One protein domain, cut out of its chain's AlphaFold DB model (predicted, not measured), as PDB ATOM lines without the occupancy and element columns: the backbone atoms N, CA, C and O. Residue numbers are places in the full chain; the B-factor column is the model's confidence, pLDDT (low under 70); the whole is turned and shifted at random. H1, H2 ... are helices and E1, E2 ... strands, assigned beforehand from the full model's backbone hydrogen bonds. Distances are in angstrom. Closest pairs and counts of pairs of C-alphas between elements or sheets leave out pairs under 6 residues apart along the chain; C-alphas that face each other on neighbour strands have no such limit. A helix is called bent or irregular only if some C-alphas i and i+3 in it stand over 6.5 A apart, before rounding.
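Overview. This is residues 21 to 120 of the 158 residues of an uncharacterized protein of Halobacteriovoraceae bacterium (UniProt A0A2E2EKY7). A long, strongly twisted sheet of five strands, curled like part of a barrel, makes the body, with the short helix H1 on it. The hairpin E1-E2 reaches toward one end of the length, and the small hairpin E5-E6 makes a second sheet toward the other. The printed part has 100 residues, with named strands E1 to E7 and then H1; the large sheet, order E1 - E2 - E3 - E4 - E7, is antiparallel, and the class is mostly strand. The whole is loose, with a radius of gyration of the C-alphas of 16.7 A, a rod spanning 53 by 23 by 22 A.

Arrangement. E3, residues 52 to 60, has antiparallel neighbours E2, residues 32 to 47, at 143 degrees, and E4, residues 71 to 80, at 152 degrees; N 45 and O 54, and N 57 and O 74, are 2.8 A apart, within hydrogen-bond range. Edge strand E1, residues 21 to 26, is antiparallel to E2 at 140 degrees, with N 23 and O 35 at 2.8 A. Edge strand E7, residues 102 to 113, is antiparallel to E4 at 162 degrees, with N 79 and O 103 at 2.8 A. E1 to E4 form a meander, each strand the antiparallel neighbour of the one before. In this folded sheet, bent back on itself, E1 and E2 face E4 and E7, with E3 as the hinge. H1, residues 117 to 120, is on the sheet at a height of 6.6 A, only just over E4, with 3 C-alphas falling on it; it is too short for an O i to N i+4 pair, and its one O i to N i+3 pair is out of range. E5, residues 84 to 86, and E6, residues 94 to 96, form an antiparallel hairpin at 135 degrees, with N 85 and O 95 at 2.9 A.

Along the chain. E1 begins at C-alpha 21 (48.088, -47.773, 45.640). E2 is 39.4 A long and bends by 68 degrees at residue 41; E3 is 25.5 A, E4 26.4 A and E7 26.8 A long. H1 ends at C-alpha 120 (35.459, -46.972, 52.582).

Size, cuts and confidence. The C-alphas farthest apart, of Lys 29 and Lys 88, are 55.4 A apart. The printed part has no cut and no long link. Residues 61 to 63, 87 to 93 and 98 to 99 are under pLDDT 70.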
ATOM      1  N   LYS A  21      48.071 -49.231  45.680       81.25
ATOM      2  CA  LYS A  21      48.088 -47.773  45.640       81.25
ATOM      3  C   LYS A  21      48.832 -47.262  46.854       81.25
ATOM      4  O   LYS A  21      48.469 -47.567  47.991       81.25
ATOM      5  N   GLU A  22      49.836 -46.443  46.587       86.19
ATOM      6  CA  GLU A  22      50.574 -45.745  47.623       86.19
ATOM      7  C   GLU A  22      49.906 -44.424  48.002       86.19
ATOM      8  O   GLU A  22      49.396 -43.680  47.158       86.19
ATOM      9  N   PHE A  23      49.947 -44.130  49.295       85.12
ATOM     10  CA  PHE A  23      49.516 -42.881  49.892       85.12
ATOM     11  C   PHE A  23      50.603 -42.365  50.827       85.12
ATOM     12  O   PHE A  23      51.173 -43.124  51.609       85.12
ATOM     13  N   GLU A  24      50.850 -41.061  50.781       87.94
ATOM     14  CA  GLU A  24      51.626 -40.367  51.803       87.94
ATOM     15  C   GLU A  24      50.664 -39.762  52.826       87.94
ATOM     16  O   GLU A  24      49.712 -39.059  52.469       87.94
ATOM     17  N   ILE A  25      50.912 -40.046  54.100       83.50
ATOM     18  CA  ILE A  25      50.226 -39.420  55.227       83.50
ATOM     19  C   ILE A  25      51.237 -38.691  56.102       83.50
ATOM     20  O   ILE A  25      52.416 -39.039  56.126       83.50
ATOM     21  N   LYS A  26      50.773 -37.692  56.847       81.25
ATOM     22  CA  LYS A  26      51.555 -37.068  57.914       81.25
ATOM     23  C   LYS A  26      50.986 -37.513  59.246       81.25
ATOM     24  O   LYS A  26      49.768 -37.515  59.421       81.25
ATOM     25  N   ASP A  27      51.857 -37.908  60.159       75.06
ATOM     26  CA  ASP A  27      51.448 -38.122  61.541       75.06
ATOM     27  C   ASP A  27      51.252 -36.776  62.274       75.06
ATOM     28  O   ASP A  27      51.578 -35.718  61.723       75.06
ATOM     29  N   PRO A  28      50.726 -36.777  63.515       74.31
ATOM     30  CA  PRO A  28      50.528 -35.546  64.285       74.31
ATOM     31  C   PRO A  28      51.814 -34.754  64.564       74.31
ATOM     32  O   PRO A  28      51.742 -33.578  64.900       74.31
ATOM     33  N   LYS A  29      52.992 -35.380  64.422       81.75
ATOM     34  CA  LYS A  29      54.310 -34.748  64.579       81.75
ATOM     35  C   LYS A  29      54.866 -34.233  63.245       81.75
ATOM     36  O   LYS A  29      56.001 -33.771  63.191       81.75
ATOM     37  N   GLY A  30      54.089 -34.318  62.163       79.56
ATOM     38  CA  GLY A  30      54.476 -33.876  60.825       79.56
ATOM     39  C   GLY A  30      55.372 -34.856  60.065       79.56
ATOM     40  O   GLY A  30      55.774 -34.548  58.939       79.56
ATOM     41  N   ILE A  31      55.663 -36.038  60.618       84.38
ATOM     42  CA  ILE A  31      56.508 -37.040  59.965       84.38
ATOM     43  C   ILE A  31      55.702 -37.708  58.852       84.38
ATOM     44  O   ILE A  31      54.617 -38.257  59.073       84.38
ATOM     45  N   LYS A  32      56.256 -37.674  57.639       87.62
ATOM     46  CA  LYS A  32      55.683 -38.325  56.461       87.62
ATOM     47  C   LYS A  32      55.833 -39.838  56.562       87.62
ATOM     48  O   LYS A  32      56.910 -40.349  56.857       87.62
ATOM     49  N   GLN A  33      54.757 -40.560  56.287       84.00
ATOM     50  CA  GLN A  33      54.726 -42.016  56.294       84.00
ATOM     51  C   GLN A  33      54.029 -42.502  55.029       84.00
ATOM     52  O   GLN A  33      52.976 -41.987  54.648       84.00
ATOM     53  N   LYS A  34      54.632 -43.495  54.374       85.62
ATOM     54  CA  LYS A  34      54.074 -44.120  53.177       85.62
ATOM     55  C   LYS A  34      53.247 -45.339  53.560       85.62
ATOM     56  O   LYS A  34      53.663 -46.155  54.382       85.62
ATOM     57  N   ILE A  35      52.081 -45.458  52.947       85.44
ATOM     58  CA  ILE A  35      51.151 -46.570  53.116       85.44
ATOM     59  C   ILE A  35      50.876 -47.132  51.733       85.44
ATOM     60  O   ILE A  35      50.425 -46.398  50.861       85.44
ATOM     61  N   SER A  36      51.095 -48.431  51.552       85.69
ATOM     62  CA  SER A  36      50.654 -49.146  50.357       85.69
ATOM     63  C   SER A  36      49.394 -49.945  50.683       85.69
ATOM     64  O   SER A  36      49.344 -50.656  51.692       85.69
ATOM     65  N   LEU A  37      48.350 -49.763  49.876       84.75
ATOM     66  CA  LEU A  37      47.073 -50.463  49.985       84.75
ATOM     67  C   LEU A  37      46.868 -51.334  48.756       84.75
ATOM     68  O   LEU A  37      46.988 -50.837  47.644       84.75
ATOM     69  N   ASN A  38      46.490 -52.592  48.950       83.56
ATOM     70  CA  ASN A  38      46.261 -53.542  47.866       83.56
ATOM     71  C   ASN A  38      44.774 -53.628  47.522       83.56
ATOM     72  O   ASN A  38      43.926 -53.502  48.403       83.56
ATOM     73  N   LEU A  39      44.439 -53.889  46.265       82.00
ATOM     74  CA  LEU A  39      43.080 -54.206  45.851       82.00
ATOM     75  C   LEU A  39      42.599 -55.440  46.600       82.00
ATOM     76  O   LEU A  39      43.248 -56.482  46.601       82.00
ATOM     77  N   VAL A  40      41.431 -55.302  47.212       81.19
ATOM     78  CA  VAL A  40      40.731 -56.402  47.873       81.19
ATOM     79  C   VAL A  40      39.562 -56.862  47.015       81.19
ATOM     80  O   VAL A  40      39.337 -58.055  46.864       81.19
ATOM     81  N   VAL A  41      38.804 -55.914  46.461       81.12
ATOM     82  CA  VAL A  41      37.629 -56.195  45.633       81.12
ATOM     83  C   VAL A  41      37.368 -55.032  44.683       81.12
ATOM     84  O   VAL A  41      37.628 -53.877  45.023       81.12
ATOM     85  N   GLY A  42      36.833 -55.327  43.501       82.44
ATOM     86  CA  GLY A  42      36.410 -54.331  42.525       82.44
ATOM     87  C   GLY A  42      35.076 -54.689  41.884       82.44
ATOM     88  O   GLY A  42      34.675 -55.849  41.852       82.44
ATOM     89  N   ARG A  43      34.383 -53.674  41.375       83.31
ATOM     90  CA  ARG A  43      33.159 -53.805  40.586       83.31
ATOM     91  C   ARG A  43      33.386 -53.140  39.242       83.31
ATOM     92  O   ARG A  43      33.597 -51.933  39.209       83.31
ATOM     93  N   ILE A  44      33.346 -53.925  38.167       86.25
ATOM     94  CA  ILE A  44      33.501 -53.424  36.799       86.25
ATOM     95  C   ILE A  44      32.121 -53.133  36.208       86.25
ATOM     96  O   ILE A  44      31.210 -53.959  36.292       86.25
ATOM     97  N   CYS A  45      31.993 -51.981  35.568       85.12
ATOM     98  CA  CYS A  45      30.829 -51.560  34.812       85.12
ATOM     99  C   CYS A  45      31.248 -51.159  33.401       85.12
ATOM    100  O   CYS A  45      32.359 -50.681  33.188       85.12
ATOM    101  N   TYR A  46      30.359 -51.361  32.438       86.06
ATOM    102  CA  TYR A  46      30.543 -50.958  31.050       86.06
ATOM    103  C   TYR A  46      29.459 -49.969  30.663       86.06
ATOM    104  O   TYR A  46      28.291 -50.180  30.986       86.06
ATOM    105  N   SER A  47      29.848 -48.939  29.923       85.88
ATOM    106  CA  SER A  47      28.912 -48.060  29.243       85.88
ATOM    107  C   SER A  47      28.983 -48.294  27.743       85.88
ATOM    108  O   SER A  47      30.044 -48.144  27.137       85.88
ATOM    109  N   SER A  48      27.852 -48.667  27.140       79.00
ATOM    110  CA  SER A  48      27.744 -48.874  25.692       79.00
ATOM    111  C   SER A  48      27.765 -47.560  24.921       79.00
ATOM    112  O   SER A  48      28.398 -47.497  23.871       79.00
ATOM    113  N   SER A  49      27.126 -46.515  25.455       82.56
ATOM    114  CA  SER A  49      27.097 -45.176  24.857       82.56
ATOM    115  C   SER A  49      28.475 -44.519  24.856       82.56
ATOM    116  O   SER A  49      28.850 -43.881  23.879       82.56
ATOM    117  N   LEU A  50      29.247 -44.712  25.928       84.38
ATOM    118  CA  LEU A  50      30.582 -44.133  26.085       84.38
ATOM    119  C   LEU A  50      31.700 -45.094  25.652       84.38
ATOM    120  O   LEU A  50      32.869 -44.723  25.664       84.38
ATOM    121  N   ASN A  51      31.344 -46.334  25.308       81.81
ATOM    122  CA  ASN A  51      32.246 -47.435  24.979       81.81
ATOM    123  C   ASN A  51      33.443 -47.577  25.942       81.81
ATOM    124  O   ASN A  51      34.578 -47.793  25.515       81.81
ATOM    125  N   LYS A  52      33.191 -47.465  27.249       86.94
ATOM    126  CA  LYS A  52      34.234 -47.501  28.287       86.94
ATOM    127  C   LYS A  52      33.903 -48.464  29.411       86.94
ATOM    128  O   LYS A  52      32.733 -48.707  29.713       86.94
ATOM    129  N   PHE A  53      34.948 -48.971  30.060       87.62
ATOM    130  CA  PHE A  53      34.831 -49.726  31.299       87.62
ATOM    131  C   PHE A  53      35.307 -48.871  32.471       87.62
ATOM    132  O   PHE A  53      36.358 -48.241  32.398       87.62
ATOM    133  N   LEU A  54      34.554 -48.891  33.566       90.69
ATOM    134  CA  LEU A  54      34.966 -48.323  34.845       90.69
ATOM    135  C   LEU A  54      35.018 -49.416  35.896       90.69
ATOM    136  O   LEU A  54      34.173 -50.308  35.914       90.69
ATOM    137  N   MET A  55      35.983 -49.326  36.800       88.94
ATOM    138  CA  MET A  55      36.040 -50.163  37.987       88.94
ATOM    139  C   MET A  55      36.086 -49.309  39.238       88.94
ATOM    140  O   MET A  55      37.054 -48.591  39.459       88.94
ATOM    141  N   HIS A  56      35.095 -49.461  40.111       90.38
ATOM    142  CA  HIS A  56      35.209 -48.976  41.483       90.38
ATOM    143  C   HIS A  56      35.818 -50.075  42.338       90.38
ATOM    144  O   HIS A  56      35.310 -51.195  42.395       90.38
ATOM    145  N   SER A  57      36.923 -49.757  42.995       87.31
ATOM    146  CA  SER A  57      37.716 -50.709  43.758       87.31
ATOM    147  C   SER A  57      37.859 -50.299  45.206       87.31
ATOM    148  O   SER A  57      38.005 -49.122  45.512       87.31
ATOM    149  N   TYR A  58      37.862 -51.290  46.088       86.88
ATOM    150  CA  TYR A  58      38.288 -51.150  47.468       86.88
ATOM    151  C   TYR A  58      39.742 -51.590  47.590       86.88
ATOM    152  O   TYR A  58      40.076 -52.757  47.364       86.88
ATOM    153  N   MET A  59      40.586 -50.656  48.004       87.00
ATOM    154  CA  MET A  59      41.981 -50.879  48.352       87.00
ATOM    155  C   MET A  59      42.106 -50.950  49.875       87.00
ATOM    156  O   MET A  59      41.541 -50.122  50.588       87.00
ATOM    157  N   GLY A  60      42.858 -51.915  50.384       83.06
ATOM    158  CA  GLY A  60      43.060 -52.157  51.805       83.06
ATOM    159  C   GLY A  60      44.105 -53.245  52.042       83.06
ATOM    160  O   GLY A  60      45.134 -53.290  51.372       83.06
ATOM    161  N   ALA A  61      43.833 -54.122  53.012       69.81
ATOM    162  CA  ALA A  61      44.672 -55.276  53.351       69.81
ATOM    163  C   ALA A  61      46.125 -54.938  53.747       69.81
ATOM    164  O   ALA A  61      47.031 -55.758  53.575       69.81
ATOM    165  N   ASN A  62      46.353 -53.760  54.334       69.75
ATOM    166  CA  ASN A  62      47.640 -53.453  54.944       69.75
ATOM    167  C   ASN A  62      47.834 -54.319  56.203       69.75
ATOM    168  O   ASN A  62      47.044 -54.256  57.143       69.75
ATOM    169  N   ARG A  63      48.881 -55.152  56.215       68.19
ATOM    170  CA  ARG A  63      49.180 -56.072  57.329       68.19
ATOM    171  C   ARG A  63      49.936 -55.408  58.483       68.19
ATOM    172  O   ARG A  63      50.074 -56.012  59.544       68.19
ATOM    173  N   SER A  64      50.420 -54.179  58.306       75.56
ATOM    174  CA  SER A  64      51.028 -53.413  59.391       75.56
ATOM    175  C   SER A  64      49.962 -53.034  60.412       75.56
ATOM    176  O   SER A  64      48.990 -52.363  60.069       75.56
ATOM    177  N   LYS A  65      50.171 -53.397  61.687       72.19
ATOM    178  CA  LYS A  65      49.267 -53.032  62.796       72.19
ATOM    179  C   LYS A  65      48.953 -51.532  62.822       72.19
ATOM    180  O   LYS A  65      47.831 -51.152  63.133       72.19
ATOM    181  N   LYS A  66      49.919 -50.693  62.437       77.62
ATOM    182  CA  LYS A  66      49.791 -49.230  62.392       77.62
ATOM    183  C   LYS A  66      48.747 -48.735  61.381       77.62
ATOM    184  O   LYS A  66      48.149 -47.690  61.598       77.62
ATOM    185  N   PHE A  67      48.523 -49.481  60.300       78.88
ATOM    186  CA  PHE A  67      47.683 -49.076  59.165       78.88
ATOM    187  C   PHE A  67      46.637 -50.126  58.795       78.88
ATOM    188  O   PHE A  67      46.072 -50.093  57.707       78.88
ATOM    189  N   PHE A  68      46.351 -51.063  59.697       76.88
ATOM    190  CA  PHE A  68      45.421 -52.163  59.443       76.88
ATOM    191  C   PHE A  68      44.005 -51.688  59.072       76.88
ATOM    192  O   PHE A  68      43.293 -52.352  58.320       76.88
ATOM    193  N   ASN A  69      43.607 -50.516  59.575       83.75
ATOM    194  CA  ASN A  69      42.322 -49.890  59.268       83.75
ATOM    195  C   ASN A  69      42.384 -48.893  58.102       83.75
ATOM    196  O   ASN A  69      41.403 -48.202  57.841       83.75
ATOM    197  N   SER A  70      43.511 -48.809  57.397       89.06
ATOM    198  CA  SER A  70      43.643 -47.948  56.229       89.06
ATOM    199  C   SER A  70      43.005 -48.572  54.989       89.06
ATOM    200  O   SER A  70      43.169 -49.761  54.706       89.06
ATOM    201  N   CYS A  71      42.288 -47.747  54.235       90.12
ATOM    202  CA  CYS A  71      41.566 -48.121  53.034       90.12
ATOM    203  C   CYS A  71      41.472 -46.953  52.045       90.12
ATOM    204  O   CYS A  71      41.602 -45.778  52.405       90.12
ATOM    205  N   ALA A  72      41.180 -47.279  50.790       92.75
ATOM    206  CA  ALA A  72      40.803 -46.307  49.776       92.75
ATOM    207  C   ALA A  72      39.766 -46.889  48.818       92.75
ATOM    208  O   ALA A  72      39.724 -48.096  48.594       92.75
ATOM    209  N   VAL A  73      38.949 -46.018  48.236       92.06
ATOM    210  CA  VAL A  73      38.100 -46.335  47.093       92.06
ATOM    211  C   VAL A  73      38.684 -45.649  45.869       92.06
ATOM    212  O   VAL A  73      38.872 -44.429  45.873       92.06
ATOM    213  N   ILE A  74      39.001 -46.430  44.840       91.31
ATOM    214  CA  ILE A  74      39.627 -45.939  43.608       91.31
ATOM    215  C   ILE A  74      38.750 -46.303  42.419       91.31
ATOM    216  O   ILE A  74      38.361 -47.461  42.264       91.31
ATOM    217  N   GLU A  75      38.470 -45.310  41.589       93.12
ATOM    218  CA  GLU A  75      37.912 -45.473  40.256       93.12
ATOM    219  C   GLU A  75      39.055 -45.700  39.271       93.12
ATOM    220  O   GLU A  75      40.036 -44.952  39.257       93.12
ATOM    221  N   HIS A  76      38.933 -46.750  38.470       88.44
ATOM    222  CA  HIS A  76      39.847 -47.037  37.378       88.44
ATOM    223  C   HIS A  76      39.075 -46.974  36.076       88.44
ATOM    224  O   HIS A  76      38.084 -47.689  35.926       88.44
ATOM    225  N   GLU A  77      39.558 -46.185  35.128       90.00
ATOM    226  CA  GLU A  77      39.167 -46.382  33.740       90.00
ATOM    227  C   GLU A  77      39.924 -47.581  33.180       90.00
ATOM    228  O   GLU A  77      41.128 -47.736  33.404       90.00
ATOM    229  N   LEU A  78      39.196 -48.472  32.511       84.62
ATOM    230  CA  LEU A  78      39.714 -49.731  32.008       84.62
ATOM    231  C   LEU A  78      39.523 -49.838  30.491       84.62
ATOM    232  O   LEU A  78      38.454 -49.558  29.948       84.62
ATOM    233  N   ILE A  79      40.538 -50.378  29.822       83.19
ATOM    234  CA  ILE A  79      40.471 -50.844  28.436       83.19
ATOM    235  C   ILE A  79      40.437 -52.372  28.440       83.19
ATOM    236  O   ILE A  79      41.330 -53.007  29.004       83.19
ATOM    237  N   CYS A  80      39.435 -52.974  27.795       81.00
ATOM    238  CA  CYS A  80      39.429 -54.414  27.526       81.00
ATOM    239  C   CYS A  80      40.452 -54.740  26.427       81.00
ATOM    240  O   CYS A  80      40.431 -54.140  25.357       81.00
ATOM    241  N   LEU A  81      41.338 -55.701  26.692       80.19
ATOM    242  CA  LEU A  81      42.362 -56.178  25.752       80.19
ATOM    243  C   LEU A  81      41.909 -57.405  24.942       80.19
ATOM    244  O   LEU A  81      42.697 -57.971  24.187       80.19
ATOM    245  N   GLY A  82      40.674 -57.857  25.148       75.88
ATOM    246  CA  GLY A  82      40.067 -58.965  24.423       75.88
ATOM    247  C   GLY A  82      38.803 -58.557  23.680       75.88
ATOM    248  O   GLY A  82      38.517 -57.377  23.490       75.88
ATOM    249  N   GLU A  83      38.022 -59.552  23.267       80.31
ATOM    250  CA  GLU A  83      36.740 -59.302  22.612       80.31
ATOM    251  C   GLU A  83      35.709 -58.755  23.611       80.31
ATOM    252  O   GLU A  83      35.410 -59.389  24.629       80.31
ATOM    253  N   VAL A  84      35.121 -57.600  23.292       81.12
ATOM    254  CA  VAL A  84      33.967 -57.051  24.008       81.12
ATOM    255  C   VAL A  84      32.697 -57.637  23.407       81.12
ATOM    256  O   VAL A  84      32.351 -57.348  22.264       81.12
ATOM    257  N   GLY A  85      31.957 -58.430  24.176       75.12
ATOM    258  CA  GLY A  85      30.698 -58.987  23.689       75.12
ATOM    259  C   GLY A  85      29.646 -59.181  24.774       75.12
ATOM    260  O   GLY A  85      29.917 -58.951  25.946       75.12
ATOM    261  N   PRO A  86      28.423 -59.578  24.401       73.19
ATOM    262  CA  PRO A  86      27.279 -59.541  25.303       73.19
ATOM    263  C   PRO A  86      27.379 -60.575  26.434       73.19
ATOM    264  O   PRO A  86      27.866 -61.692  26.241       73.19
ATOM    265  N   VAL A  87      26.860 -60.220  27.607       64.06
ATOM    266  CA  VAL A  87      26.717 -61.091  28.772       64.06
ATOM    267  C   VAL A  87      25.362 -61.776  28.710       64.06
ATOM    268  O   VAL A  87      24.324 -61.144  28.858       64.06
ATOM    269  N   LYS A  88      25.370 -63.107  28.574       55.62
ATOM    270  CA  LYS A  88      24.159 -63.947  28.458       55.62
ATOM    271  C   LYS A  88      23.163 -63.827  29.629       55.62
ATOM    272  O   LYS A  88      22.070 -64.366  29.535       55.62
ATOM    273  N   ARG A  89      23.541 -63.190  30.745       53.06
ATOM    274  CA  ARG A  89      22.747 -63.106  31.988       53.06
ATOM    275  C   ARG A  89      22.110 -61.734  32.254       53.06
ATOM    276  O   ARG A  89      21.322 -61.640  33.186       53.06
ATOM    277  N   LEU A  90      22.431 -60.699  31.475       52.59
ATOM    278  CA  LEU A  90      21.869 -59.350  31.609       52.59
ATOM    279  C   LEU A  90      21.616 -58.802  30.202       52.59
ATOM    280  O   LEU A  90      22.556 -58.640  29.426       52.59
ATOM    281  N   ILE A  91      20.345 -58.581  29.865       48.75
ATOM    282  CA  ILE A  91      19.891 -58.089  28.558       48.75
ATOM    283  C   ILE A  91      20.732 -56.850  28.173       48.75
ATOM    284  O   ILE A  91      20.764 -55.870  28.907       48.75
ATOM    285  N   ASN A  92      21.445 -56.936  27.042       54.88
ATOM    286  CA  ASN A  92      22.283 -55.898  26.407       54.88
ATOM    287  C   ASN A  92      23.593 -55.452  27.091       54.88
ATOM    288  O   ASN A  92      24.258 -54.547  26.580       54.88
ATOM    289  N   ALA A  93      24.047 -56.092  28.166       60.91
ATOM    290  CA  ALA A  93      25.304 -55.698  28.807       60.91
ATOM    291  C   ALA A  93      26.527 -56.299  28.070       60.91
ATOM    292  O   ALA A  93      26.571 -57.512  27.875       60.91
ATOM    293  N   LYS A  94      27.531 -55.500  27.654       71.81
ATOM    294  CA  LYS A  94      28.776 -56.014  27.026       71.81
ATOM    295  C   LYS A  94      29.934 -56.130  28.020       71.81
ATOM    296  O   LYS A  94      30.164 -55.230  28.813       71.81
ATOM    297  N   PHE A  95      30.712 -57.201  27.928       76.12
ATOM    298  CA  PHE A  95      31.819 -57.510  28.827       76.12
ATOM    299  C   PHE A  95      33.051 -58.019  28.077       76.12
ATOM    300  O   PHE A  95      32.948 -58.497  26.946       76.12
ATOM    301  N   CYS A  96      34.217 -57.927  28.721       76.44
ATOM    302  CA  CYS A  96      35.476 -58.438  28.186       76.44
ATOM    303  C   CYS A  96      35.499 -59.968  28.287       76.44
ATOM    304  O   CYS A  96      35.600 -60.516  29.382       76.44
ATOM    305  N   LYS A  97      35.354 -60.668  27.159       71.19
ATOM    306  CA  LYS A  97      35.201 -62.128  27.131       71.19
ATOM    307  C   LYS A  97      36.543 -62.849  27.193       71.19
ATOM    308  O   LYS A  97      36.835 -63.530  28.170       71.19
ATOM    309  N   LYS A  98      37.328 -62.776  26.113       69.44
ATOM    310  CA  LYS A  98      38.592 -63.508  25.967       69.44
ATOM    311  C   LYS A  98      39.599 -62.716  25.115       69.44
ATOM    312  O   LYS A  98      39.229 -62.257  24.038       69.44
ATOM    313  N   PRO A  99      40.856 -62.589  25.575       65.50
ATOM    314  CA  PRO A  99      41.254 -62.785  26.970       65.50
ATOM    315  C   PRO A  99      40.503 -61.795  27.880       65.50
ATOM    316  O   PRO A  99      40.362 -60.627  27.529       65.50
ATOM    317  N   MET A 100      40.020 -62.248  29.043       71.38
ATOM    318  CA  MET A 100      39.410 -61.379  30.062       71.38
ATOM    319  C   MET A 100      40.515 -60.585  30.770       71.38
ATOM    320  O   MET A 100      40.880 -60.846  31.913       71.38
ATOM    321  N   LYS A 101      41.128 -59.670  30.023       74.06
ATOM    322  CA  LYS A 101      42.249 -58.846  30.457       74.06
ATOM    323  C   LYS A 101      41.864 -57.394  30.292       74.06
ATOM    324  O   LYS A 101      41.414 -56.982  29.224       74.06
ATOM    325  N   PHE A 102      42.091 -56.632  31.346       77.88
ATOM    326  CA  PHE A 102      41.900 -55.196  31.342       77.88
ATOM    327  C   PHE A 102      43.243 -54.505  31.525       77.88
ATOM    328  O   PHE A 102      44.145 -55.050  32.157       77.88
ATOM    329  N   ARG A 103      43.361 -53.298  30.986       77.69
ATOM    330  CA  ARG A 103      44.433 -52.359  31.304       77.69
ATOM    331  C   ARG A 103      43.810 -51.148  31.973       77.69
ATOM    332  O   ARG A 103      42.899 -50.563  31.397       77.69
ATOM    333  N   ALA A 104      44.296 -50.773  33.153       80.81
ATOM    334  CA  ALA A 104      43.903 -49.515  33.774       80.81
ATOM    335  C   ALA A 104      44.627 -48.348  33.090       80.81
ATOM    336  O   ALA A 104      45.850 -48.388  32.962       80.81
ATOM    337  N   THR A 105      43.884 -47.340  32.645       73.75
ATOM    338  CA  THR A 105      44.422 -46.151  31.963       73.75
ATOM    339  C   THR A 105      44.460 -44.937  32.871       73.75
ATOM    340  O   THR A 105      45.468 -44.239  32.917       73.75
ATOM    341  N   GLU A 106      43.403 -44.726  33.648       71.56
ATOM    342  CA  GLU A 106      43.307 -43.634  34.610       71.56
ATOM    343  C   GLU A 106      42.911 -44.175  35.982       71.56
ATOM    344  O   GLU A 106      42.140 -45.128  36.086       71.56
ATOM    345  N   LYS A 107      43.471 -43.588  37.049       83.06
ATOM    346  CA  LYS A 107      43.212 -43.990  38.437       83.06
ATOM    347  C   LYS A 107      42.863 -42.763  39.272       83.06
ATOM    348  O   LYS A 107      43.755 -42.011  39.670       83.06
ATOM    349  N   ARG A 108      41.590 -42.604  39.625       90.75
ATOM    350  CA  ARG A 108      41.110 -41.518  40.484       90.75
ATOM    351  C   ARG A 108      40.796 -42.041  41.880       90.75
ATOM    352  O   ARG A 108      40.015 -42.969  42.058       90.75
ATOM    353  N   THR A 109      41.390 -41.435  42.909       92.94
ATOM    354  CA  THR A 109      40.991 -41.732  44.296       92.94
ATOM    355  C   THR A 109      39.670 -41.029  44.582       92.94
ATOM    356  O   THR A 109      39.626 -39.801  44.578       92.94
ATOM    357  N   LEU A 110      38.613 -41.799  44.825       93.62
ATOM    358  CA  LEU A 110      37.296 -41.263  45.167       93.62
ATOM    359  C   LEU A 110      37.180 -40.974  46.664       93.62
ATOM    360  O   LEU A 110      36.610 -39.965  47.065       93.62
ATOM    361  N   TYR A 111      37.735 -41.862  47.489       94.31
ATOM    362  CA  TYR A 111      37.689 -41.748  48.942       94.31
ATOM    363  C   TYR A 111      38.890 -42.447  49.575       94.31
ATOM    364  O   TYR A 111      39.438 -43.394  49.011       94.31
ATOM    365  N   LYS A 112      39.302 -42.003  50.761       93.25
ATOM    366  CA  LYS A 112      40.328 -42.673  51.563       93.25
ATOM    367  C   LYS A 112      40.091 -42.431  53.043       93.25
ATOM    368  O   LYS A 112      39.668 -41.348  53.434       93.25
ATOM    369  N   SER A 113      40.415 -43.429  53.851       89.88
ATOM    370  CA  SER A 113      40.410 -43.334  55.307       89.88
ATOM    371  C   SER A 113      41.571 -44.149  55.847       89.88
ATOM    372  O   SER A 113      41.796 -45.274  55.412       89.88
ATOM    373  N   PHE A 114      42.339 -43.585  56.777       88.19
ATOM    374  CA  PHE A 114      43.495 -44.273  57.364       88.19
ATOM    375  C   PHE A 114      43.189 -44.909  58.721       88.19
ATOM    376  O   PHE A 114      43.990 -45.692  59.230       88.19
ATOM    377  N   THR A 115      42.018 -44.599  59.275       84.31
ATOM    378  CA  THR A 115      41.596 -44.957  60.632       84.31
ATOM    379  C   THR A 115      40.320 -45.793  60.652       84.31
ATOM    380  O   THR A 115      40.148 -46.594  61.569       84.31
ATOM    381  N   ASP A 116      39.459 -45.661  59.639       83.25
ATOM    382  CA  ASP A 116      38.177 -46.358  59.547       83.25
ATOM    383  C   ASP A 116      37.998 -47.044  58.186       83.25
ATOM    384  O   ASP A 116      37.611 -46.435  57.183       83.25
ATOM    385  N   LYS A 117      38.223 -48.360  58.181       81.81
ATOM    386  CA  LYS A 117      38.062 -49.201  56.994       81.81
ATOM    387  C   LYS A 117      36.607 -49.427  56.578       81.81
ATOM    388  O   LYS A 117      36.363 -49.813  55.429       81.81
ATOM    389  N   PHE A 118      35.653 -49.231  57.492       82.12
ATOM    390  CA  PHE A 118      34.225 -49.402  57.232       82.12
ATOM    391  C   PHE A 118      33.661 -48.214  56.459       82.12
ATOM    392  O   PHE A 118      32.843 -48.432  55.564       82.12
ATOM    393  N   ALA A 119      34.176 -47.002  56.688       86.75
ATOM    394  CA  ALA A 119      33.832 -45.827  55.889       86.75
ATOM    395  C   ALA A 119      34.066 -46.058  54.384       86.75
ATOM    396  O   ALA A 119      33.164 -45.834  53.578       86.75
ATOM    397  N   CYS A 120      35.215 -46.624  53.990       85.81
ATOM    398  CA  CYS A 120      35.459 -46.972  52.582       85.81
ATOM    399  C   CYS A 120      34.499 -48.044  52.056       85.81
ATOM    400  O   CYS A 120      34.144 -48.024  50.881       85.81
TER     401      CYS A 120